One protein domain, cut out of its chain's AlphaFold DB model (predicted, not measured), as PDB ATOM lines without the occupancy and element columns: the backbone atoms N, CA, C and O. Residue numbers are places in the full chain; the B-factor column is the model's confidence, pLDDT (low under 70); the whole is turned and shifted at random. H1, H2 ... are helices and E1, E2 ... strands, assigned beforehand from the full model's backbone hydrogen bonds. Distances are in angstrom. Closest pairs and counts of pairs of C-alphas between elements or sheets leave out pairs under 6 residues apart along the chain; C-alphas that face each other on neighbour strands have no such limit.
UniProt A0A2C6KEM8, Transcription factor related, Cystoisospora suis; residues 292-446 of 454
ATOM      1  N   ALA A 292     -76.005 -24.933 -11.405       90.81
ATOM      2  CA  ALA A 292     -75.382 -26.137 -10.858       90.81
ATOM      3  C   ALA A 292     -73.976 -25.848 -10.303       90.81
ATOM      4  O   ALA A 292     -73.709 -26.124  -9.137       90.81
ATOM      5  N   THR A 293     -73.109 -25.185 -11.079       92.00
ATOM      6  CA  THR A 293     -71.743 -24.848 -10.640       92.00
ATOM      7  C   THR A 293     -71.724 -23.925  -9.419       92.00
ATOM      8  O   THR A 293     -70.838 -24.031  -8.569       92.00
ATOM      9  N   VAL A 294     -72.685 -23.001  -9.300       92.50
ATOM     10  CA  VAL A 294     -72.779 -22.139  -8.111       92.50
ATOM     11  C   VAL A 294     -73.380 -22.896  -6.916       92.50
ATOM     12  O   VAL A 294     -72.921 -22.695  -5.790       92.50
ATOM     13  N   ALA A 295     -74.331 -23.811  -7.138       92.88
ATOM     14  CA  ALA A 295     -74.850 -24.707  -6.101       92.88
ATOM     15  C   ALA A 295     -73.754 -25.632  -5.535       92.88
ATOM     16  O   ALA A 295     -73.659 -25.770  -4.316       92.88
ATOM     17  N   ASP A 296     -72.860 -26.159  -6.379       92.81
ATOM     18  CA  ASP A 296     -71.702 -26.959  -5.950       92.81
ATOM     19  C   ASP A 296     -70.764 -26.163  -5.039       92.81
ATOM     20  O   ASP A 296     -70.453 -26.605  -3.934       92.81
ATOM     21  N   ARG A 297     -70.415 -24.926  -5.414       91.31
ATOM     22  CA  ARG A 297     -69.623 -24.030  -4.551       91.31
ATOM     23  C   ARG A 297     -70.319 -23.739  -3.216       91.31
ATOM     24  O   ARG A 297     -69.655 -23.648  -2.185       91.31
ATOM     25  N   LEU A 298     -71.650 -23.608  -3.195       91.12
ATOM     26  CA  LEU A 298     -72.407 -23.477  -1.942       91.12
ATOM     27  C   LEU A 298     -72.429 -24.773  -1.121       91.12
ATOM     28  O   LEU A 298     -72.465 -24.710   0.109       91.12
ATOM     29  N   LEU A 299     -72.449 -25.940  -1.762       91.25
ATOM     30  CA  LEU A 299     -72.394 -27.244  -1.101       91.25
ATOM     31  C   LEU A 299     -71.010 -27.492  -0.483       91.25
ATOM     32  O   LEU A 299     -70.934 -27.822   0.699       91.25
ATOM     33  N   GLU A 300     -69.928 -27.239  -1.224       90.62
ATOM     34  CA  GLU A 300     -68.549 -27.232  -0.711       90.62
ATOM     35  C   GLU A 300     -68.417 -26.332   0.523       90.62
ATOM     36  O   GLU A 300     -67.940 -26.767   1.569       90.62
ATOM     37  N   LEU A 301     -68.882 -25.078   0.432       89.38
ATOM     38  CA  LEU A 301     -68.812 -24.131   1.544       89.38
ATOM     39  C   LEU A 301     -69.589 -24.623   2.772       89.38
ATOM     40  O   LEU A 301     -69.104 -24.455   3.889       89.38
ATOM     41  N   ARG A 302     -70.760 -25.248   2.602       88.50
ATOM     42  CA  ARG A 302     -71.555 -25.789   3.722       88.50
ATOM     43  C   ARG A 302     -70.901 -26.990   4.409       88.50
ATOM     44  O   ARG A 302     -71.104 -27.153   5.609       88.50
ATOM     45  N   GLN A 303     -70.092 -27.770   3.693       89.25
ATOM     46  CA  GLN A 303     -69.332 -28.893   4.257       89.25
ATOM     47  C   GLN A 303     -68.100 -28.458   5.076       89.25
ATOM     48  O   GLN A 303     -67.534 -29.264   5.811       89.25
ATOM     49  N   LEU A 304     -67.685 -27.187   5.000       90.75
ATOM     50  CA  LEU A 304     -66.598 -26.652   5.824       90.75
ATOM     51  C   LEU A 304     -67.055 -26.352   7.264       90.75
ATOM     52  O   LEU A 304     -68.207 -25.994   7.523       90.75
ATOM     53  N   SER A 305     -66.117 -26.390   8.215       91.50
ATOM     54  CA  SER A 305     -66.369 -25.926   9.588       91.50
ATOM     55  C   SER A 305     -66.744 -24.439   9.630       91.50
ATOM     56  O   SER A 305     -66.361 -23.655   8.755       91.50
ATOM     57  N   ARG A 306     -67.470 -24.008  10.664       91.06
ATOM     58  CA  ARG A 306     -67.954 -22.623  10.831       91.06
ATOM     59  C   ARG A 306     -66.828 -21.587  10.750       91.06
ATOM     60  O   ARG A 306     -66.997 -20.531  10.141       91.06
ATOM     61  N   SER A 307     -65.655 -21.898  11.304       91.94
ATOM     62  CA  SER A 307     -64.484 -21.010  11.263       91.94
ATOM     63  C   SER A 307     -63.853 -20.915   9.866       91.94
ATOM     64  O   SER A 307     -63.381 -19.843   9.481       91.94
ATOM     65  N   ALA A 308     -63.881 -21.991   9.075       93.12
ATOM     66  CA  ALA A 308     -63.454 -21.982   7.677       93.12
ATOM     67  C   ALA A 308     -64.479 -21.274   6.770       93.12
ATOM     68  O   ALA A 308     -64.094 -20.450   5.939       93.12
ATOM     69  N   ARG A 309     -65.781 -21.498   6.997       92.44
ATOM     70  CA  ARG A 309     -66.881 -20.766   6.344       92.44
ATOM     71  C   ARG A 309     -66.765 -19.256   6.532       92.44
ATOM     72  O   ARG A 309     -66.834 -18.515   5.555       92.44
ATOM     73  N   ALA A 310     -66.517 -18.798   7.761       91.38
ATOM     74  CA  ALA A 310     -66.346 -17.376   8.061       91.38
ATOM     75  C   ALA A 310     -65.185 -16.738   7.274       91.38
ATOM     76  O   ALA A 310     -65.338 -15.636   6.745       91.38
ATOM     77  N   LYS A 311     -64.056 -17.449   7.122       94.12
ATOM     78  CA  LYS A 311     -62.908 -16.995   6.312       94.12
ATOM     79  C   LYS A 311     -63.241 -16.868   4.820       94.12
ATOM     80  O   LYS A 311     -62.681 -16.001   4.163       94.12
ATOM     81  N   ARG A 312     -64.166 -17.685   4.297       92.94
ATOM     82  CA  ARG A 312     -64.613 -17.674   2.888       92.94
ATOM     83  C   ARG A 312     -65.896 -16.860   2.641       92.94
ATOM     84  O   ARG A 312     -66.538 -17.023   1.603       92.94
ATOM     85  N   ARG A 313     -66.281 -15.945   3.550       92.06
ATOM     86  CA  ARG A 313     -67.467 -15.075   3.367       92.06
ATOM     87  C   ARG A 313     -67.406 -14.250   2.069       92.06
ATOM     88  O   ARG A 313     -68.448 -14.004   1.467       92.06
ATOM     89  N   SER A 314     -66.216 -13.846   1.621       90.62
ATOM     90  CA  SER A 314     -65.999 -13.170   0.330       90.62
ATOM     91  C   SER A 314     -66.481 -14.007  -0.856       90.62
ATOM     92  O   SER A 314     -67.238 -13.520  -1.694       90.62
ATOM     93  N   ASP A 315     -66.076 -15.273  -0.896       89.06
ATOM     94  CA  ASP A 315     -66.343 -16.218  -1.983       89.06
ATOM     95  C   ASP A 315     -67.843 -16.526  -2.059       89.06
ATOM     96  O   ASP A 315     -68.434 -16.584  -3.136       89.06
ATOM     97  N   LEU A 316     -68.477 -16.638  -0.891       89.31
ATOM     98  CA  LEU A 316     -69.921 -16.763  -0.764       89.31
ATOM     99  C   LEU A 316     -70.642 -15.531  -1.335       89.31
ATOM    100  O   LEU A 316     -71.530 -15.669  -2.172       89.31
ATOM    101  N   LEU A 317     -70.238 -14.317  -0.943       91.62
ATOM    102  CA  LEU A 317     -70.850 -13.073  -1.431       91.62
ATOM    103  C   LEU A 317     -70.624 -12.831  -2.933       91.62
ATOM    104  O   LEU A 317     -71.465 -12.183  -3.562       91.62
ATOM    105  N   MET A 318     -69.536 -13.361  -3.504       90.00
ATOM    106  CA  MET A 318     -69.273 -13.381  -4.949       90.00
ATOM    107  C   MET A 318     -70.313 -14.205  -5.716       90.00
ATOM    108  O   MET A 318     -70.722 -13.773  -6.793       90.00
ATOM    109  N   CYS A 319     -70.753 -15.334  -5.149       91.06
ATOM    110  CA  CYS A 319     -71.722 -16.267  -5.739       91.06
ATOM    111  C   CYS A 319     -73.180 -15.771  -5.693       91.06
ATOM    112  O   CYS A 319     -74.034 -16.307  -6.399       91.06
ATOM    113  N   LEU A 320     -73.485 -14.766  -4.868       94.38
ATOM    114  CA  LEU A 320     -74.832 -14.204  -4.725       94.38
ATOM    115  C   LEU A 320     -75.018 -12.929  -5.567       94.38
ATOM    116  O   LEU A 320     -74.055 -12.271  -5.989       94.38
ATOM    117  N   ALA A 321     -76.279 -12.550  -5.786       94.25
ATOM    118  CA  ALA A 321     -76.645 -11.269  -6.389       94.25
ATOM    119  C   ALA A 321     -75.987 -10.089  -5.647       94.25
ATOM    120  O   ALA A 321     -75.835 -10.108  -4.424       94.25
ATOM    121  N   LYS A 322     -75.556  -9.055  -6.385       91.88
ATOM    122  CA  LYS A 322     -74.748  -7.955  -5.815       91.88
ATOM    123  C   LYS A 322     -75.532  -7.052  -4.859       91.88
ATOM    124  O   LYS A 322     -74.903  -6.468  -3.975       91.88
ATOM    125  N   LYS A 323     -76.852  -6.927  -5.038       92.44
ATOM    126  CA  LYS A 323     -77.748  -6.122  -4.198       92.44
ATOM    127  C   LYS A 323     -78.684  -7.021  -3.394       92.44
ATOM    128  O   LYS A 323     -79.128  -8.058  -3.879       92.44
ATOM    129  N   ASP A 324     -79.055  -6.565  -2.206       91.69
ATOM    130  CA  ASP A 324     -79.979  -7.269  -1.309       91.69
ATOM    131  C   ASP A 324     -81.444  -7.241  -1.780       91.69
ATOM    132  O   ASP A 324     -82.248  -8.077  -1.367       91.69
ATOM    133  N   GLU A 325     -81.790  -6.305  -2.665       92.12
ATOM    134  CA  GLU A 325     -83.106  -6.224  -3.312       92.12
ATOM    135  C   GLU A 325     -83.290  -7.323  -4.366       92.12
ATOM    136  O   GLU A 325     -84.362  -7.930  -4.439       92.12
ATOM    137  N   ASP A 326     -82.219  -7.615  -5.113       93.06
ATOM    138  CA  ASP A 326     -82.166  -8.628  -6.173       93.06
ATOM    139  C   ASP A 326     -82.119 -10.062  -5.598       93.06
ATOM    140  O   ASP A 326     -82.385 -11.026  -6.317       93.06
ATOM    141  N   PHE A 327     -81.803 -10.208  -4.302       96.62
ATOM    142  CA  PHE A 327     -81.711 -11.491  -3.606       96.62
ATOM    143  C   PHE A 327     -82.930 -11.803  -2.723       96.62
ATOM    144  O   PHE A 327     -83.399 -10.966  -1.943       96.62
ATOM    145  N   TYR A 328     -83.389 -13.056  -2.765       96.44
ATOM    146  CA  TYR A 328     -84.364 -13.596  -1.815       96.44
ATOM    147  C   TYR A 328     -84.149 -15.092  -1.566       96.44
ATOM    148  O   TYR A 328     -84.176 -15.881  -2.510       96.44
ATOM    149  N   ALA A 329     -84.017 -15.493  -0.302       97.00
ATOM    150  CA  ALA A 329     -84.034 -16.900   0.092       97.00
ATOM    151  C   ALA A 329     -85.219 -17.223   1.011       97.00
ATOM    152  O   ALA A 329     -85.724 -16.342   1.702       97.00
ATOM    153  N   GLU A 330     -85.642 -18.484   1.046       96.06
ATOM    154  CA  GLU A 330     -86.717 -18.988   1.906       96.06
ATOM    155  C   GLU A 330     -86.347 -20.370   2.454       96.06
ATOM    156  O   GLU A 330     -85.941 -21.250   1.692       96.06
ATOM    157  N   ASP A 331     -86.460 -20.564   3.771       94.38
ATOM    158  CA  ASP A 331     -86.162 -21.856   4.398       94.38
ATOM    159  C   ASP A 331     -87.332 -22.853   4.335       94.38
ATOM    160  O   ASP A 331     -88.461 -22.530   3.960       94.38
ATOM    161  N   ARG A 332     -87.067 -24.089   4.783       90.56
ATOM    162  CA  ARG A 332     -88.032 -25.202   4.823       90.56
ATOM    163  C   ARG A 332     -89.286 -24.959   5.684       90.56
ATOM    164  O   ARG A 332     -90.169 -25.823   5.717       90.56
ATOM    165  N   TYR A 333     -89.358 -23.837   6.404       91.62
ATOM    166  CA  TYR A 333     -90.494 -23.406   7.219       91.62
ATOM    167  C   TYR A 333     -91.216 -22.176   6.642       91.62
ATOM    168  O   TYR A 333     -92.222 -21.754   7.212       91.62
ATOM    169  N   GLY A 334     -90.746 -21.622   5.518       91.50
ATOM    170  CA  GLY A 334     -91.312 -20.430   4.886       91.50
ATOM    171  C   GLY A 334     -90.799 -19.107   5.464       91.50
ATOM    172  O   GLY A 334     -91.387 -18.059   5.189       91.50
ATOM    173  N   LYS A 335     -89.729 -19.107   6.277       95.75
ATOM    174  CA  LYS A 335     -89.096 -17.854   6.716       95.75
ATOM    175  C   LYS A 335     -88.241 -17.315   5.568       95.75
ATOM    176  O   LYS A 335     -87.349 -18.003   5.076       95.75
ATOM    177  N   GLY A 336     -88.517 -16.078   5.159       96.00
ATOM    178  CA  GLY A 336     -87.752 -15.365   4.138       96.00
ATOM    179  C   GLY A 336     -86.482 -14.706   4.693       96.00
ATOM    180  O   GLY A 336     -86.471 -14.206   5.819       96.00
ATOM    181  N   TYR A 337     -85.432 -14.657   3.876       96.38
ATOM    182  CA  TYR A 337     -84.125 -14.080   4.189       96.38
ATOM    183  C   TYR A 337     -83.659 -13.140   3.067       96.38
ATOM    184  O   TYR A 337     -83.763 -13.446   1.877       96.38
ATOM    185  N   ARG A 338     -83.094 -11.993   3.461       96.19
ATOM    186  CA  ARG A 338     -82.273 -11.132   2.590       96.19
ATOM    187  C   ARG A 338     -80.833 -11.640   2.541       96.19
ATOM    188  O   ARG A 338     -80.483 -12.536   3.302       96.19
ATOM    189  N   ARG A 339     -80.005 -11.092   1.650       95.56
ATOM    190  CA  ARG A 339     -78.677 -11.637   1.320       95.56
ATOM    191  C   ARG A 339     -77.786 -11.795   2.547       95.56
ATOM    192  O   ARG A 339     -77.306 -12.898   2.794       95.56
ATOM    193  N   ASP A 340     -77.605 -10.739   3.341       93.94
ATOM    194  CA  ASP A 340     -76.750 -10.820   4.532       93.94
ATOM    195  C   ASP A 340     -77.310 -11.765   5.609       93.94
ATOM    196  O   ASP A 340     -76.535 -12.481   6.242       93.94
ATOM    197  N   ALA A 341     -78.639 -11.824   5.765       94.75
ATOM    198  CA  ALA A 341     -79.315 -12.725   6.706       94.75
ATOM    199  C   ALA A 341     -79.255 -14.200   6.262       94.75
ATOM    200  O   ALA A 341     -79.110 -15.097   7.084       94.75
ATOM    201  N   PHE A 342     -79.332 -14.466   4.957       95.38
ATOM    202  CA  PHE A 342     -79.110 -15.793   4.383       95.38
ATOM    203  C   PHE A 342     -77.663 -16.240   4.615       95.38
ATOM    204  O   PHE A 342     -77.416 -17.350   5.084       95.38
ATOM    205  N   VAL A 343     -76.703 -15.346   4.356       94.38
ATOM    206  CA  VAL A 343     -75.283 -15.593   4.618       94.38
ATOM    207  C   VAL A 343     -75.042 -15.890   6.098       94.38
ATOM    208  O   VAL A 343     -74.383 -16.885   6.396       94.38
ATOM    209  N   SER A 344     -75.565 -15.087   7.034       93.56
ATOM    210  CA  SER A 344     -75.392 -15.354   8.467       93.56
ATOM    211  C   SER A 344     -76.086 -16.641   8.896       93.56
ATOM    212  O   SER A 344     -75.426 -17.535   9.417       93.56
ATOM    213  N   ASP A 345     -77.391 -16.757   8.669       92.31
ATOM    214  CA  ASP A 345     -78.227 -17.744   9.351       92.31
ATOM    215  C   ASP A 345     -78.183 -19.106   8.652       92.31
ATOM    216  O   ASP A 345     -78.032 -20.133   9.313       92.31
ATOM    217  N   MET A 346     -78.278 -19.116   7.318       90.62
ATOM    218  CA  MET A 346     -78.381 -20.344   6.521       90.62
ATOM    219  C   MET A 346     -77.035 -20.887   6.034       90.62
ATOM    220  O   MET A 346     -76.970 -22.056   5.656       90.62
ATOM    221  N   VAL A 347     -75.961 -20.084   6.040       91.12
ATOM    222  CA  VAL A 347     -74.640 -20.538   5.563       91.12
ATOM    223  C   VAL A 347     -73.565 -20.495   6.643       91.12
ATOM    224  O   VAL A 347     -72.927 -21.516   6.869       91.12
ATOM    225  N   LEU A 348     -73.341 -19.376   7.337       91.50
ATOM    226  CA  LEU A 348     -72.255 -19.272   8.327       91.50
ATOM    227  C   LEU A 348     -72.607 -19.943   9.666       91.50
ATOM    228  O   LEU A 348     -71.797 -20.694  10.204       91.50
ATOM    229  N   ASN A 349     -73.818 -19.715  10.175       89.19
ATOM    230  CA  ASN A 349     -74.285 -20.239  11.462       89.19
ATOM    231  C   ASN A 349     -74.917 -21.634  11.360       89.19
ATOM    232  O   ASN A 349     -75.119 -22.280  12.390       89.19
ATOM    233  N   ALA A 350     -75.188 -22.129  10.147       86.06
ATOM    234  CA  ALA A 350     -75.750 -23.461   9.929       86.06
ATOM    235  C   ALA A 350     -74.945 -24.554  10.671       86.06
ATOM    236  O   ALA A 350     -73.715 -24.429  10.804       86.06
ATOM    237  N   PRO A 351     -75.610 -25.600  11.195       84.69
ATOM    238  CA  PRO A 351     -74.935 -26.689  11.895       84.69
ATOM    239  C   PRO A 351     -73.948 -27.413  10.972       84.69
ATOM    240  O   PRO A 351     -74.090 -27.412   9.750       84.69
ATOM    241  N   GLU A 352     -72.916 -28.012  11.561       82.38
ATOM    242  CA  GLU A 352     -71.905 -28.799  10.843       82.38
ATOM    243  C   GLU A 352     -72.471 -30.194  10.536       82.38
ATOM    244  O   GLU A 352     -72.160 -31.180  11.193       82.38
ATOM    245  N   THR A 353     -73.377 -30.247   9.557       79.12
ATOM    246  CA  THR A 353     -74.001 -31.482   9.063       79.12
ATOM    247  C   THR A 353     -73.268 -31.968   7.815       79.12
ATOM    248  O   THR A 353     -72.995 -31.180   6.911       79.12
ATOM    249  N   LYS A 354     -72.967 -33.274   7.725       85.38
ATOM    250  CA  LYS A 354     -72.555 -33.868   6.441       85.38
ATOM    251  C   LYS A 354     -73.774 -33.840   5.515       85.38
ATOM    252  O   LYS A 354     -74.800 -34.441   5.840       85.38
ATOM    253  N   VAL A 355     -73.649 -33.129   4.397       89.50
ATOM    254  CA  VAL A 355     -74.672 -33.020   3.351       89.50
ATOM    255  C   VAL A 355     -74.231 -33.866   2.163       89.50
ATOM    256  O   VAL A 355     -73.117 -33.685   1.675       89.50
ATOM    257  N   ARG A 356     -75.089 -34.773   1.689       90.62
ATOM    258  CA  ARG A 356     -74.866 -35.549   0.464       90.62
ATOM    259  C   ARG A 356     -75.890 -35.144  -0.592       90.62
ATOM    260  O   ARG A 356     -77.092 -35.186  -0.339       90.62
ATOM    261  N   LEU A 357     -75.412 -34.762  -1.774       92.62
ATOM    262  CA  LEU A 357     -76.262 -34.540  -2.939       92.62
ATOM    263  C   LEU A 357     -76.639 -35.901  -3.533       92.62
ATOM    264  O   LEU A 357     -75.798 -36.574  -4.120       92.62
ATOM    265  N   ASN A 358     -77.899 -36.302  -3.383       93.25
ATOM    266  CA  ASN A 358     -78.375 -37.579  -3.913       93.25
ATOM    267  C   ASN A 358     -78.925 -37.438  -5.335       93.25
ATOM    268  O   ASN A 358     -78.821 -38.380  -6.113       93.25
ATOM    269  N   LYS A 359     -79.525 -36.292  -5.688       93.81
ATOM    270  CA  LYS A 359     -80.041 -36.028  -7.045       93.81
ATOM    271  C   LYS A 359     -79.951 -34.556  -7.396       93.81
ATOM    272  O   LYS A 359     -80.054 -33.705  -6.512       93.81
ATOM    273  N   ARG A 360     -79.857 -34.269  -8.691       95.00
ATOM    274  CA  ARG A 360     -79.908 -32.917  -9.248       95.00
ATOM    275  C   ARG A 360     -80.769 -32.882 -10.504       95.00
ATOM    276  O   ARG A 360     -80.584 -33.691 -11.407       95.00
ATOM    277  N   LEU A 361     -81.668 -31.907 -10.585       93.50
ATOM    278  CA  LEU A 361     -82.309 -31.488 -11.830       93.50
ATOM    279  C   LEU A 361     -81.806 -30.090 -12.193       93.50
ATOM    280  O   LEU A 361     -82.119 -29.122 -11.505       93.50
ATOM    281  N   PHE A 362     -81.065 -29.984 -13.289       92.69
ATOM    282  CA  PHE A 362     -80.647 -28.714 -13.871       92.69
ATOM    283  C   PHE A 362     -81.548 -28.349 -15.060       92.69
ATOM    284  O   PHE A 362     -81.909 -29.210 -15.870       92.69
ATOM    285  N   LEU A 363     -81.937 -27.074 -15.126       90.50
ATOM    286  CA  LEU A 363     -82.828 -26.497 -16.131       90.50
ATOM    287  C   LEU A 363     -82.177 -25.230 -16.694       90.50
ATOM    288  O   LEU A 363     -81.944 -24.270 -15.954       90.50
ATOM    289  N   GLU A 364     -81.926 -25.208 -17.996       87.25
ATOM    290  CA  GLU A 364     -81.386 -24.035 -18.684       87.25
ATOM    291  C   GLU A 364     -82.520 -23.245 -19.353       87.25
ATOM    292  O   GLU A 364     -83.334 -23.810 -20.085       87.25
ATOM    293  N   ALA A 365     -82.616 -21.947 -19.050       85.19
ATOM    294  CA  ALA A 365     -83.635 -21.051 -19.605       85.19
ATOM    295  C   ALA A 365     -83.054 -20.173 -20.720       85.19
ATOM    296  O   ALA A 365     -83.687 -19.963 -21.753       85.19
ATOM    297  N   SER A 366     -81.839 -19.681 -20.486       85.50
ATOM    298  CA  SER A 366     -80.965 -18.989 -21.428       85.50
ATOM    299  C   SER A 366     -79.512 -19.147 -20.964       85.50
ATOM    300  O   SER A 366     -79.268 -19.559 -19.829       85.50
ATOM    301  N   GLU A 367     -78.558 -18.719 -21.791       85.38
ATOM    302  CA  GLU A 367     -77.123 -18.690 -21.455       85.38
ATOM    303  C   GLU A 367     -76.821 -17.976 -20.120       85.38
ATOM    304  O   GLU A 367     -75.866 -18.316 -19.427       85.38
ATOM    305  N   THR A 368     -77.645 -16.991 -19.736       88.31
ATOM    306  CA  THR A 368     -77.479 -16.208 -18.502       88.31
ATOM    307  C   THR A 368     -78.442 -16.591 -17.379       88.31
ATOM    308  O   THR A 368     -78.232 -16.153 -16.247       88.31
ATOM    309  N   HIS A 369     -79.483 -17.392 -17.640       90.75
ATOM    310  CA  HIS A 369     -80.539 -17.717 -16.673       90.75
ATOM    311  C   HIS A 369     -80.736 -19.228 -16.570       90.75
ATOM    312  O   HIS A 369     -81.167 -19.898 -17.507       90.75
ATOM    313  N   SER A 370     -80.442 -19.778 -15.395       92.81
ATOM    314  CA  SER A 370     -80.547 -21.215 -15.140       92.81
ATOM    315  C   SER A 370     -81.082 -21.515 -13.744       92.81
ATOM    316  O   SER A 370     -81.017 -20.690 -12.827       92.81
ATOM    317  N   PHE A 371     -81.621 -22.720 -13.583       94.50
ATOM    318  CA  PHE A 371     -82.192 -23.208 -12.335       94.50
ATOM    319  C   PHE A 371     -81.598 -24.568 -11.983       94.50
ATOM    320  O   PHE A 371     -81.280 -25.372 -12.859       94.50
ATOM    321  N   CYS A 372     -81.474 -24.838 -10.689       94.94
ATOM    322  CA  CYS A 372     -80.982 -26.112 -10.178       94.94
ATOM    323  C   CYS A 372     -81.870 -26.568  -9.021       94.94
ATOM    324  O   CYS A 372     -82.143 -25.773  -8.127       94.94
ATOM    325  N   VAL A 373     -82.337 -27.815  -9.042       95.31
ATOM    326  CA  VAL A 373     -83.071 -28.442  -7.936       95.31
ATOM    327  C   VAL A 373     -82.224 -29.577  -7.386       95.31
ATOM    328  O   VAL A 373     -82.096 -30.622  -8.025       95.31
ATOM    329  N   ASP A 374     -81.677 -29.361  -6.198       95.62
ATOM    330  CA  ASP A 374     -80.795 -30.292  -5.501       95.62
ATOM    331  C   ASP A 374     -81.579 -31.039  -4.420       95.62
ATOM    332  O   ASP A 374     -82.334 -30.437  -3.657       95.62
ATOM    333  N   LEU A 375     -81.413 -32.360  -4.361       95.38
ATOM    334  CA  LEU A 375     -82.017 -33.227  -3.352       95.38
ATOM    335  C   LEU A 375     -80.921 -33.669  -2.379       95.38
ATOM    336  O   LEU A 375     -80.067 -34.494  -2.716       95.38
ATOM    337  N   GLU A 376     -80.948 -33.077  -1.188       94.19
ATOM    338  CA  GLU A 376     -79.909 -33.158  -0.166       94.19
ATOM    339  C   GLU A 376     -80.317 -34.071   0.990       94.19
ATOM    340  O   GLU A 376     -81.258 -33.790   1.738       94.19
ATOM    341  N   GLU A 377     -79.540 -35.128   1.196       93.06
ATOM    342  CA  GLU A 377     -79.572 -35.914   2.424       93.06
ATOM    343  C   GLU A 377     -78.684 -35.238   3.471       93.06
ATOM    344  O   GLU A 377     -77.533 -34.891   3.187       93.06
ATOM    345  N   ARG A 378     -79.202 -35.045   4.690       88.94
ATOM    346  CA  ARG A 378     -78.438 -34.432   5.787       88.94
ATOM    347  C   ARG A 378     -78.296 -35.373   6.967       88.94
ATOM    348  O   ARG A 378     -79.280 -35.809   7.559       88.94
ATOM    349  N   SER A 379     -77.052 -35.626   7.365       85.00
ATOM    350  CA  SER A 379     -76.768 -36.406   8.568       85.00
ATOM    351  C   SER A 379     -77.295 -35.688   9.816       85.00
ATOM    352  O   SER A 379     -76.972 -34.524  10.048       85.00
ATOM    353  N   GLY A 380     -78.121 -36.380  10.608       78.25
ATOM    354  CA  GLY A 380     -78.728 -35.857  11.840       78.25
ATOM    355  C   GLY A 380     -79.908 -34.892  11.648       78.25
ATOM    356  O   GLY A 380     -80.499 -34.462  12.636       78.25
ATOM    357  N   GLU A 381     -80.290 -34.573  10.410       83.62
ATOM    358  CA  GLU A 381     -81.406 -33.677  10.098       83.62
ATOM    359  C   GLU A 381     -82.459 -34.343   9.198       83.62
ATOM    360  O   GLU A 381     -82.375 -35.518   8.854       83.62
ATOM    361  N   LYS A 382     -83.512 -33.588   8.861       88.38
ATOM    362  CA  LYS A 382     -84.476 -33.984   7.832       88.38
ATOM    363  C   LYS A 382     -83.920 -33.612   6.467       88.38
ATOM    364  O   LYS A 382     -83.411 -32.505   6.305       88.38
ATOM    365  N   ASP A 383     -84.085 -34.518   5.515       92.69
ATOM    366  CA  ASP A 383     -83.681 -34.314   4.129       92.69
ATOM    367  C   ASP A 383     -84.417 -33.112   3.503       92.69
ATOM    368  O   ASP A 383     -85.584 -32.822   3.816       92.69
ATOM    369  N   GLU A 384     -83.718 -32.392   2.628       92.75
ATOM    370  CA  GLU A 384     -84.185 -31.144   2.023       92.75
ATOM    371  C   GLU A 384     -84.094 -31.181   0.501       92.75
ATOM    372  O   GLU A 384     -83.266 -31.870  -0.088       92.75
ATOM    373  N   ILE A 385     -84.950 -30.391  -0.141       94.75
ATOM    374  CA  ILE A 385     -84.927 -30.174  -1.584       94.75
ATOM    375  C   ILE A 385     -84.760 -28.677  -1.813       94.75
ATOM    376  O   ILE A 385     -85.580 -27.899  -1.328       94.75
ATOM    377  N   ILE A 386     -83.709 -28.255  -2.513       95.50
ATOM    378  CA  ILE A 386     -83.350 -26.841  -2.662       95.50
ATOM    379  C   ILE A 386     -83.422 -26.430  -4.129       95.50
ATOM    380  O   ILE A 386     -82.727 -26.989  -4.969       95.50
ATOM    381  N   LEU A 387     -84.249 -25.428  -4.430       95.88
ATOM    382  CA  LEU A 387     -84.320 -24.774  -5.736       95.88
ATOM    383  C   LEU A 387     -83.463 -23.503  -5.731       95.88
ATOM    384  O   LEU A 387     -83.752 -22.559  -4.996       95.88
ATOM    385  N   TYR A 388     -82.467 -23.463  -6.605       96.06
ATOM    386  CA  TYR A 388     -81.634 -22.306  -6.909       96.06
ATOM    387  C   TYR A 388     -82.098 -21.638  -8.211       96.06
ATOM    388  O   TYR A 388     -82.312 -22.320  -9.212       96.06
ATOM    389  N   GLU A 389     -82.213 -20.308  -8.216       95.44
ATOM    390  CA  GLU A 389     -82.357 -19.475  -9.422       95.44
ATOM    391  C   GLU A 389     -81.069 -18.659  -9.597       95.44
ATOM    392  O   GLU A 389     -80.686 -17.904  -8.694       95.44
ATOM    393  N   CYS A 390     -80.404 -18.815 -10.743       94.62
ATOM    394  CA  CYS A 390     -79.134 -18.176 -11.075       94.62
ATOM    395  C   CYS A 390     -79.298 -17.265 -12.296       94.62
ATOM    396  O   CYS A 390     -79.778 -17.719 -13.334       94.62
ATOM    397  N   VAL A 391     -78.901 -15.998 -12.169       92.81
ATOM    398  CA  VAL A 391     -78.928 -14.983 -13.236       92.81
ATOM    399  C   VAL A 391     -77.546 -14.334 -13.316       92.81
ATOM    400  O   VAL A 391     -76.987 -13.966 -12.282       92.81
ATOM    401  N   ASP A 392     -76.979 -14.226 -14.518       91.38
ATOM    402  CA  ASP A 392     -75.624 -13.706 -14.781       91.38
ATOM    403  C   ASP A 392     -74.549 -14.378 -13.894       91.38
ATOM    404  O   ASP A 392     -73.677 -13.730 -13.303       91.38
ATOM    405  N   GLY A 393     -74.692 -15.698 -13.727       90.44
ATOM    406  CA  GLY A 393     -73.866 -16.553 -12.870       90.44
ATOM    407  C   GLY A 393     -73.879 -16.228 -11.378       90.44
ATOM    408  O   GLY A 393     -72.945 -16.572 -10.650       90.44
ATOM    409  N   ARG A 394     -74.939 -15.567 -10.906       94.50
ATOM    410  CA  ARG A 394     -75.176 -15.261  -9.494       94.50
ATOM    411  C   ARG A 394     -76.500 -15.835  -9.040       94.50
ATOM    412  O   ARG A 394     -77.531 -15.625  -9.673       94.50
ATOM    413  N   ILE A 395     -76.502 -16.471  -7.875       95.62
ATOM    414  CA  ILE A 395     -77.745 -16.899  -7.241       95.62
ATOM    415  C   ILE A 395     -78.526 -15.653  -6.820       95.62
ATOM    416  O   ILE A 395     -78.094 -14.883  -5.956       95.62
ATOM    417  N   VAL A 396     -79.688 -15.475  -7.446       96.12
ATOM    418  CA  VAL A 396     -80.690 -14.471  -7.076       96.12
ATOM    419  C   VAL A 396     -81.693 -15.051  -6.087       96.12
ATOM    420  O   VAL A 396     -82.198 -14.310  -5.244       96.12
ATOM    421  N   ARG A 397     -81.979 -16.365  -6.129       95.94
ATOM    422  CA  ARG A 397     -82.897 -16.988  -5.161       95.94
ATOM    423  C   ARG A 397     -82.558 -18.403  -4.747       95.94
ATOM    424  O   ARG A 397     -81.978 -19.167  -5.513       95.94
ATOM    425  N   VAL A 398     -83.008 -18.732  -3.538       96.62
ATOM    426  CA  VAL A 398     -82.915 -20.057  -2.921       96.62
ATOM    427  C   VAL A 398     -84.251 -20.388  -2.258       96.62
ATOM    428  O   VAL A 398     -84.711 -19.628  -1.412       96.62
ATOM    429  N   TYR A 399     -84.872 -21.511  -2.602       95.94
ATOM    430  CA  TYR A 399     -86.071 -22.008  -1.925       95.94
ATOM    431  C   TYR A 399     -85.800 -23.405  -1.375       95.94
ATOM    432  O   TYR A 399     -85.626 -24.343  -2.152       95.94
ATOM    433  N   CYS A 400     -85.783 -23.550  -0.051       94.75
ATOM    434  CA  CYS A 400     -85.669 -24.848   0.605       94.75
ATOM    435  C   CYS A 400     -87.058 -25.435   0.873       94.75
ATOM    436  O   CYS A 400     -87.934 -24.797   1.453       94.75
ATOM    437  N   PHE A 401     -87.244 -26.697   0.513       93.81
ATOM    438  CA  PHE A 401     -88.460 -27.461   0.734       93.81
ATOM    439  C   PHE A 401     -88.153 -28.696   1.581       93.81
ATOM    440  O   PHE A 401     -87.060 -29.257   1.538       93.81
ATOM    441  N   ARG A 402     -89.145 -29.141   2.352       92.81
ATOM    442  CA  ARG A 402     -89.085 -30.416   3.074       92.81
ATOM    443  C   ARG A 402     -89.342 -31.549   2.089       92.81
ATOM    444  O   ARG A 402     -90.322 -31.460   1.346       92.81
ATOM    445  N   ASP A 403     -88.547 -32.615   2.134       92.50
ATOM    446  CA  ASP A 403     -88.890 -33.838   1.410       92.50
ATOM    447  C   ASP A 403     -90.103 -34.512   2.076       92.50
ATOM    448  O   ASP A 403     -90.001 -35.165   3.115       92.50
ATOM    449  N   SER A 404     -91.292 -34.269   1.519       89.62
ATOM    450  CA  SER A 404     -92.549 -34.875   1.972       89.62
ATOM    451  C   SER A 404     -92.894 -36.179   1.254       89.62
ATOM    452  O   SER A 404     -93.898 -36.795   1.600       89.62
ATOM    453  N   GLU A 405     -92.120 -36.558   0.236       91.19
ATOM    454  CA  GLU A 405     -92.409 -37.684  -0.664       91.19
ATOM    455  C   GLU A 405     -91.330 -38.787  -0.596       91.19
ATOM    456  O   GLU A 405     -91.536 -39.858  -1.155       91.19
ATOM    457  N   GLY A 406     -90.219 -38.572   0.123       91.00
ATOM    458  CA  GLY A 406     -89.124 -39.542   0.300       91.00
ATOM    459  C   GLY A 406     -88.144 -39.602  -0.881       91.00
ATOM    460  O   GLY A 406     -87.347 -40.537  -0.999       91.00
ATOM    461  N   LEU A 407     -88.204 -38.604  -1.765       91.81
ATOM    462  CA  LEU A 407     -87.513 -38.554  -3.053       91.81
ATOM    463  C   LEU A 407     -85.994 -38.442  -2.922       91.81
ATOM    464  O   LEU A 407     -85.273 -38.780  -3.860       91.81
ATOM    465  N   VAL A 408     -85.481 -37.952  -1.792       91.06
ATOM    466  CA  VAL A 408     -84.038 -37.783  -1.588       91.06
ATOM    467  C   VAL A 408     -83.339 -39.145  -1.538       91.06
ATOM    468  O   VAL A 408     -82.300 -39.313  -2.178       91.06
ATOM    469  N   ARG A 409     -83.923 -40.141  -0.858       90.38
ATOM    470  CA  ARG A 409     -83.316 -41.474  -0.666       90.38
ATOM    471  C   ARG A 409     -83.804 -42.530  -1.654       90.38
ATOM    472  O   ARG A 409     -83.033 -43.414  -2.011       90.38
ATOM    473  N   GLU A 410     -85.056 -42.457  -2.111       90.38
ATOM    474  CA  GLU A 410     -85.576 -43.401  -3.109       90.38
ATOM    475  C   GLU A 410     -84.854 -43.207  -4.457       90.38
ATOM    476  O   GLU A 410     -84.679 -42.072  -4.885       90.38
ATOM    477  N   LYS A 411     -84.452 -44.269  -5.165       89.56
ATOM    478  CA  LYS A 411     -83.966 -44.143  -6.553       89.56
ATOM    479  C   LYS A 411     -85.160 -43.904  -7.480       89.56
ATOM    480  O   LYS A 411     -86.053 -44.744  -7.548       89.56
ATOM    481  N   VAL A 412     -85.202 -42.765  -8.174       88.50
ATOM    482  CA  VAL A 412     -86.418 -42.290  -8.862       88.50
ATOM    483  C   VAL A 412     -86.082 -41.899 -10.306       88.50
ATOM    484  O   VAL A 412     -85.282 -40.987 -10.507       88.50
ATOM    485  N   PRO A 413     -86.691 -42.521 -11.334       90.19
ATOM    486  CA  PRO A 413     -86.500 -42.096 -12.721       90.19
ATOM    487  C   PRO A 413     -87.161 -40.733 -12.976       90.19
ATOM    488  O   PRO A 413     -88.146 -40.376 -12.320       90.19
ATOM    489  N   LEU A 414     -86.654 -39.982 -13.960       89.19
ATOM    490  CA  LEU A 414     -87.104 -38.619 -14.273       89.19
ATOM    491  C   LEU A 414     -88.623 -38.540 -14.517       89.19
ATOM    492  O   LEU A 414     -89.272 -37.576 -14.126       89.19
ATOM    493  N   GLU A 415     -89.214 -39.571 -15.109       90.62
ATOM    494  CA  GLU A 415     -90.638 -39.683 -15.444       90.62
ATOM    495  C   GLU A 415     -91.517 -39.813 -14.194       90.62
ATOM    496  O   GLU A 415     -92.668 -39.370 -14.194       90.62
ATOM    497  N   LYS A 416     -90.978 -40.410 -13.121       90.94
ATOM    498  CA  LYS A 416     -91.613 -40.454 -11.797       90.94
ATOM    499  C   LYS A 416     -91.337 -39.154 -11.037       90.94
ATOM    500  O   LYS A 416     -92.271 -38.597 -10.469       90.94
ATOM    501  N   PHE A 417     -90.119 -38.610 -11.107       90.56
ATOM    502  CA  PHE A 417     -89.781 -37.322 -10.488       90.56
ATOM    503  C   PHE A 417     -90.637 -36.167 -11.037       90.56
ATOM    504  O   PHE A 417     -91.151 -35.364 -10.267       90.56
ATOM    505  N   LYS A 418     -90.908 -36.140 -12.350       91.06
ATOM    506  CA  LYS A 418     -91.815 -35.181 -13.012       91.06
ATOM    507  C   LYS A 418     -93.255 -35.198 -12.478       91.06
ATOM    508  O   LYS A 418     -93.975 -34.221 -12.663       91.06
ATOM    509  N   LYS A 419     -93.688 -36.292 -11.840       92.69
ATOM    510  CA  LYS A 419     -95.020 -36.434 -11.221       92.69
ATOM    511  C   LYS A 419     -95.041 -36.013  -9.747       92.69
ATOM    512  O   LYS A 419     -96.120 -35.926  -9.169       92.69
ATOM    513  N   ALA A 420     -93.878 -35.766  -9.145       92.25
ATOM    514  CA  ALA A 420     -93.772 -35.339  -7.759       92.25
ATOM    515  C   ALA A 420     -94.283 -33.905  -7.572       92.25
ATOM    516  O   ALA A 420     -94.058 -33.024  -8.410       92.25
ATOM    517  N   ARG A 421     -94.899 -33.620  -6.421       91.69
ATOM    518  CA  ARG A 421     -95.453 -32.284  -6.138       91.69
ATOM    519  C   ARG A 421     -94.356 -31.226  -6.020       91.69
ATOM    520  O   ARG A 421     -94.594 -30.044  -6.275       91.69
ATOM    521  N   ILE A 422     -93.150 -31.630  -5.617       90.06
ATOM    522  CA  ILE A 422     -91.987 -30.741  -5.588       90.06
ATOM    523  C   ILE A 422     -91.548 -30.321  -6.995       90.06
ATOM    524  O   ILE A 422     -91.273 -29.140  -7.206       90.06
ATOM    525  N   TYR A 423     -91.570 -31.243  -7.964       89.94
ATOM    526  CA  TYR A 423     -91.287 -30.920  -9.358       89.94
ATOM    527  C   TYR A 423     -92.346 -29.966  -9.907       89.94
ATOM    528  O   TYR A 423     -91.989 -28.937 -10.465       89.94
ATOM    529  N   GLU A 424     -93.638 -30.229  -9.674       91.31
ATOM    530  CA  GLU A 424     -94.718 -29.331 -10.110       91.31
ATOM    531  C   GLU A 424     -94.542 -27.904  -9.548       91.31
ATOM    532  O   GLU A 424     -94.677 -26.919 -10.278       91.31
ATOM    533  N   LYS A 425     -94.173 -27.771  -8.265       90.94
ATOM    534  CA  LYS A 425     -93.873 -26.474  -7.635       90.94
ATOM    535  C   LYS A 425     -92.665 -25.779  -8.259       90.94
ATOM    536  O   LYS A 425     -92.762 -24.592  -8.576       90.94
ATOM    537  N   ALA A 426     -91.546 -26.490  -8.410       87.88
ATOM    538  CA  ALA A 426     -90.323 -25.943  -8.993       87.88
ATOM    539  C   ALA A 426     -90.551 -25.544 -10.456       87.88
ATOM    540  O   ALA A 426     -90.240 -24.427 -10.849       87.88
ATOM    541  N   TRP A 427     -91.218 -26.394 -11.233       89.06
ATOM    542  CA  TRP A 427     -91.578 -26.128 -12.618       89.06
ATOM    543  C   TRP A 427     -92.511 -24.921 -12.756       89.06
ATOM    544  O   TRP A 427     -92.212 -23.994 -13.499       89.06
ATOM    545  N   LYS A 428     -93.583 -24.843 -11.956       91.12
ATOM    546  CA  LYS A 428     -94.465 -23.664 -11.901       91.12
ATOM    547  C   LYS A 428     -93.718 -22.394 -11.488       91.12
ATOM    548  O   LYS A 428     -94.107 -21.292 -11.882       91.12
ATOM    549  N   TYR A 429     -92.664 -22.511 -10.683       87.94
ATOM    550  CA  TYR A 429     -91.782 -21.388 -10.393       87.94
ATOM    551  C   TYR A 429     -90.987 -20.977 -11.646       87.94
ATOM    552  O   TYR A 429     -91.097 -19.825 -12.064       87.94
ATOM    553  N   CYS A 430     -90.293 -21.927 -12.275       86.75
ATOM    554  CA  CYS A 430     -89.497 -21.763 -13.492       86.75
ATOM    555  C   CYS A 430     -90.300 -21.197 -14.679       86.75
ATOM    556  O   CYS A 430     -89.906 -20.192 -15.266       86.75
ATOM    557  N   SER A 431     -91.471 -21.750 -15.010       87.19
ATOM    558  CA  SER A 431     -92.272 -21.278 -16.153       87.19
ATOM    559  C   SER A 431     -92.756 -19.832 -15.981       87.19
ATOM    560  O   SER A 431     -92.748 -19.062 -16.936       87.19
ATOM    561  N   ARG A 432     -93.096 -19.398 -14.753       88.62
ATOM    562  CA  ARG A 432     -93.409 -17.976 -14.466       88.62
ATOM    563  C   ARG A 432     -92.203 -17.046 -14.625       88.62
ATOM    564  O   ARG A 432     -92.382 -15.832 -14.664       88.62
ATOM    565  N   LYS A 433     -90.992 -17.601 -14.639       86.19
ATOM    566  CA  LYS A 433     -89.729 -16.888 -14.838       86.19
ATOM    567  C   LYS A 433     -89.241 -16.905 -16.286       86.19
ATOM    568  O   LYS A 433     -88.184 -16.350 -16.547       86.19
ATOM    569  N   GLY A 434     -90.022 -17.470 -17.208       78.88
ATOM    570  CA  GLY A 434     -89.706 -17.493 -18.635       78.88
ATOM    571  C   GLY A 434     -89.038 -18.778 -19.120       78.88
ATOM    572  O   GLY A 434     -88.699 -18.843 -20.296       78.88
ATOM    573  N   VAL A 435     -88.885 -19.807 -18.273       82.62
ATOM    574  CA  VAL A 435     -88.395 -21.119 -18.733       82.62
ATOM    575  C   VAL A 435     -89.391 -21.704 -19.745       82.62
ATOM    576  O   VAL A 435     -90.554 -21.919 -19.375       82.62
ATOM    577  N   PRO A 436     -88.979 -21.959 -21.002       80.06
ATOM    578  CA  PRO A 436     -89.871 -22.487 -22.027       80.06
ATOM    579  C   PRO A 436     -90.274 -23.930 -21.710       80.06
ATOM    580  O   PRO A 436     -89.537 -24.680 -21.073       80.06
ATOM    581  N   SER A 437     -91.438 -24.360 -22.200       80.00
ATOM    582  CA  SER A 437     -91.954 -25.711 -21.932       80.00
ATOM    583  C   SER A 437     -91.098 -26.844 -22.514       80.00
ATOM    584  O   SER A 437     -91.203 -27.975 -22.046       80.00
ATOM    585  N   GLY A 438     -90.259 -26.534 -23.507       77.75
ATOM    586  CA  GLY A 438     -89.270 -27.431 -24.108       77.75
ATOM    587  C   GLY A 438     -87.830 -27.210 -23.625       77.75
ATOM    588  O   GLY A 438     -86.911 -27.603 -24.337       77.75
ATOM    589  N   ALA A 439     -87.615 -26.551 -22.479       80.38
ATOM    590  CA  ALA A 439     -86.281 -26.403 -21.890       80.38
ATOM    591  C   ALA A 439     -85.601 -27.769 -21.675       80.38
ATOM    592  O   ALA A 439     -86.262 -28.762 -21.355       80.38
ATOM    593  N   GLN A 440     -84.276 -27.829 -21.826       80.81
ATOM    594  CA  GLN A 440     -83.543 -29.071 -21.591       80.81
ATOM    595  C   GLN A 440     -83.488 -29.389 -20.092       80.81
ATOM    596  O   GLN A 440     -83.224 -28.523 -19.255       80.81
ATOM    597  N   HIS A 441     -83.785 -30.644 -19.751       84.31
ATOM    598  CA  HIS A 441     -83.805 -31.145 -18.379       84.31
ATOM    599  C   HIS A 441     -82.632 -32.099 -18.183       84.31
ATOM    600  O   HIS A 441     -82.693 -33.255 -18.606       84.31
ATOM    601  N   HIS A 442     -81.584 -31.639 -17.506       88.75
ATOM    602  CA  HIS A 442     -80.432 -32.471 -17.178       88.75
ATOM    603  C   HIS A 442     -80.651 -33.051 -15.782       88.75
ATOM    604  O   HIS A 442     -80.509 -32.358 -14.773       88.75
ATOM    605  N   TYR A 443     -81.084 -34.309 -15.734       90.81
ATOM    606  CA  TYR A 443     -81.384 -35.016 -14.495       90.81
ATOM    607  C   TYR A 443     -80.295 -36.031 -14.168       90.81
ATOM    608  O   TYR A 443     -79.970 -36.892 -14.985       90.81
ATOM    609  N   PHE A 444     -79.783 -35.946 -12.947       90.00
ATOM    610  CA  PHE A 444     -78.760 -36.826 -12.411       90.00
ATOM    611  C   PHE A 444     -79.283 -37.458 -11.120       90.00
ATOM    612  O   PHE A 444     -79.634 -36.747 -10.177       90.00
ATOM    613  N   ASP A 445     -79.336 -38.789 -11.081       90.12
ATOM    614  CA  ASP A 445     -79.631 -39.564  -9.873       90.12
ATOM    615  C   ASP A 445     -78.342 -40.260  -9.420       90.12
ATOM    616  O   ASP A 445     -77.864 -41.195 -10.065       90.12
ATOM    617  N   TYR A 446     -77.762 -39.760  -8.329       87.12
ATOM    618  CA  TYR A 446     -76.539 -40.275  -7.716       87.12
ATOM    619  C   TYR A 446     -76.837 -41.320  -6.628       87.12
ATOM    620  O   TYR A 446     -75.912 -41.794  -5.964       87.12
TER     621      TYR A 446
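AT A GLANCE: This is residues 292 to 446 of the 454 residues of the protein "Transcription factor related" of Cystoisospora suis (UniProt A0A2C6KEM8). A twisted sheet of six strands forms the middle layer of the domain; it curls round H1 on one face, and H6 covers the other face. H4 packs on the same face as H1, over the edge strand E1; the centres of H1, H3 and H4 make a triangle, H3 touching both H1 and H4, and H2 packs on H4 at the end of this group of helices far from the middle of the domain. The printed part has 155 residues, with six named helices and six named strands in the order H1 H2 H3 E1 H4 E2 E3 E4 E5 H5 H6 E6, and its class is mixed, helices and strands. The sheet runs E1 E5 E4 E3 E2 E6 and is mixed. The whole is compact, with a radius of gyration of the C-alphas of 14.9 A and spans of 42 by 34 by 25 A.

HOW THE PARTS SIT: Start at H1, residues 292 to 303; H3, residues 313 to 319, only just touches it, with 3 pairs of C-alphas within 8 A, the closest being Val 294 and Cys 319 at 6.4 A, at a shallow tilt of 18 degrees, opposite ways. H2, residues 306 to 311, touches H4, residues 339 to 348, at a steep tilt of 46 degrees, the closest C-alphas being those of Arg 309 and Leu 348, 5.9 A apart. Now look at E1, residues 328 to 330: H4 lies over it at a height over the sheet of 10.2 A. E1 is the parallel neighbour of E5, residues 394 to 402; N 330 and O 398 are 2.9 A apart. Next come E2, residues 355 to 366, E3, residues 369 to 378, and E4, residues 384 to 391, which with E5 make a meander, each strand the antiparallel neighbour of the one before. Within hydrogen-bond range you find N 363 and O 371 of the hairpin E2 and E3 at 2.9 A, N 386 and O 374 of the hairpin E3 and E4 at 2.8 A, and N 399 and O 387 of the hairpin E4 and E5 at 2.8 A. H1 is on this sheet, which curls round it; the C-alphas of Ala 292 and Cys 372 are the closest of H1 and E3, 5.6 A apart. H5, residues 414 to 417, only grazes the sheet. H6, residues 421 to 431, lies over E4 and E3 at a height over the sheet of 9.0 A, on the opposite face from H1 and H4, in three layers, helices on both faces of a sheet; the closest C-alphas of H6 and E4 are those of Ala 426 and Leu 387, 6.9 A apart. Last, E6, residues 441 to 445, is the antiparallel neighbour of E2, with N 444 and O 360 at 2.8 A. Every O i to N i+4 pair is within hydrogen-bond range in H1, H2, H3 and H6, and 5 of 6 are in H4; H5 is too short for such a pair.

IN THESE COORDINATES: Find C-alpha 292 at (-75.382, -26.137, -10.858); from there H1 runs 16.5 A to C-alpha 303. H2, H3, E1 and H4 follow, H4 measuring 12.2 A. E2 begins at C-alpha 355 at (-74.672, -33.020, 3.351), bends by 72 degrees at residue 358 and spans 29.2 A; E3 spans 28.1 A, E4 22.8 A and E5 24.1 A. After the four residues of H5, H6 measures 15.2 A, and E6 ends at C-alpha 445 at (-79.631, -39.564, -9.873), 12.7 A from its start.

THE WHOLE: The two C-alphas farthest apart are those of Ser 307 and Gly 438, 43.7 A. The printed part has no cut, and the link from E5 to H5, with 11 residues, is long. The mean pLDDT of the printed part is 90.9, and no printed residue is under 70.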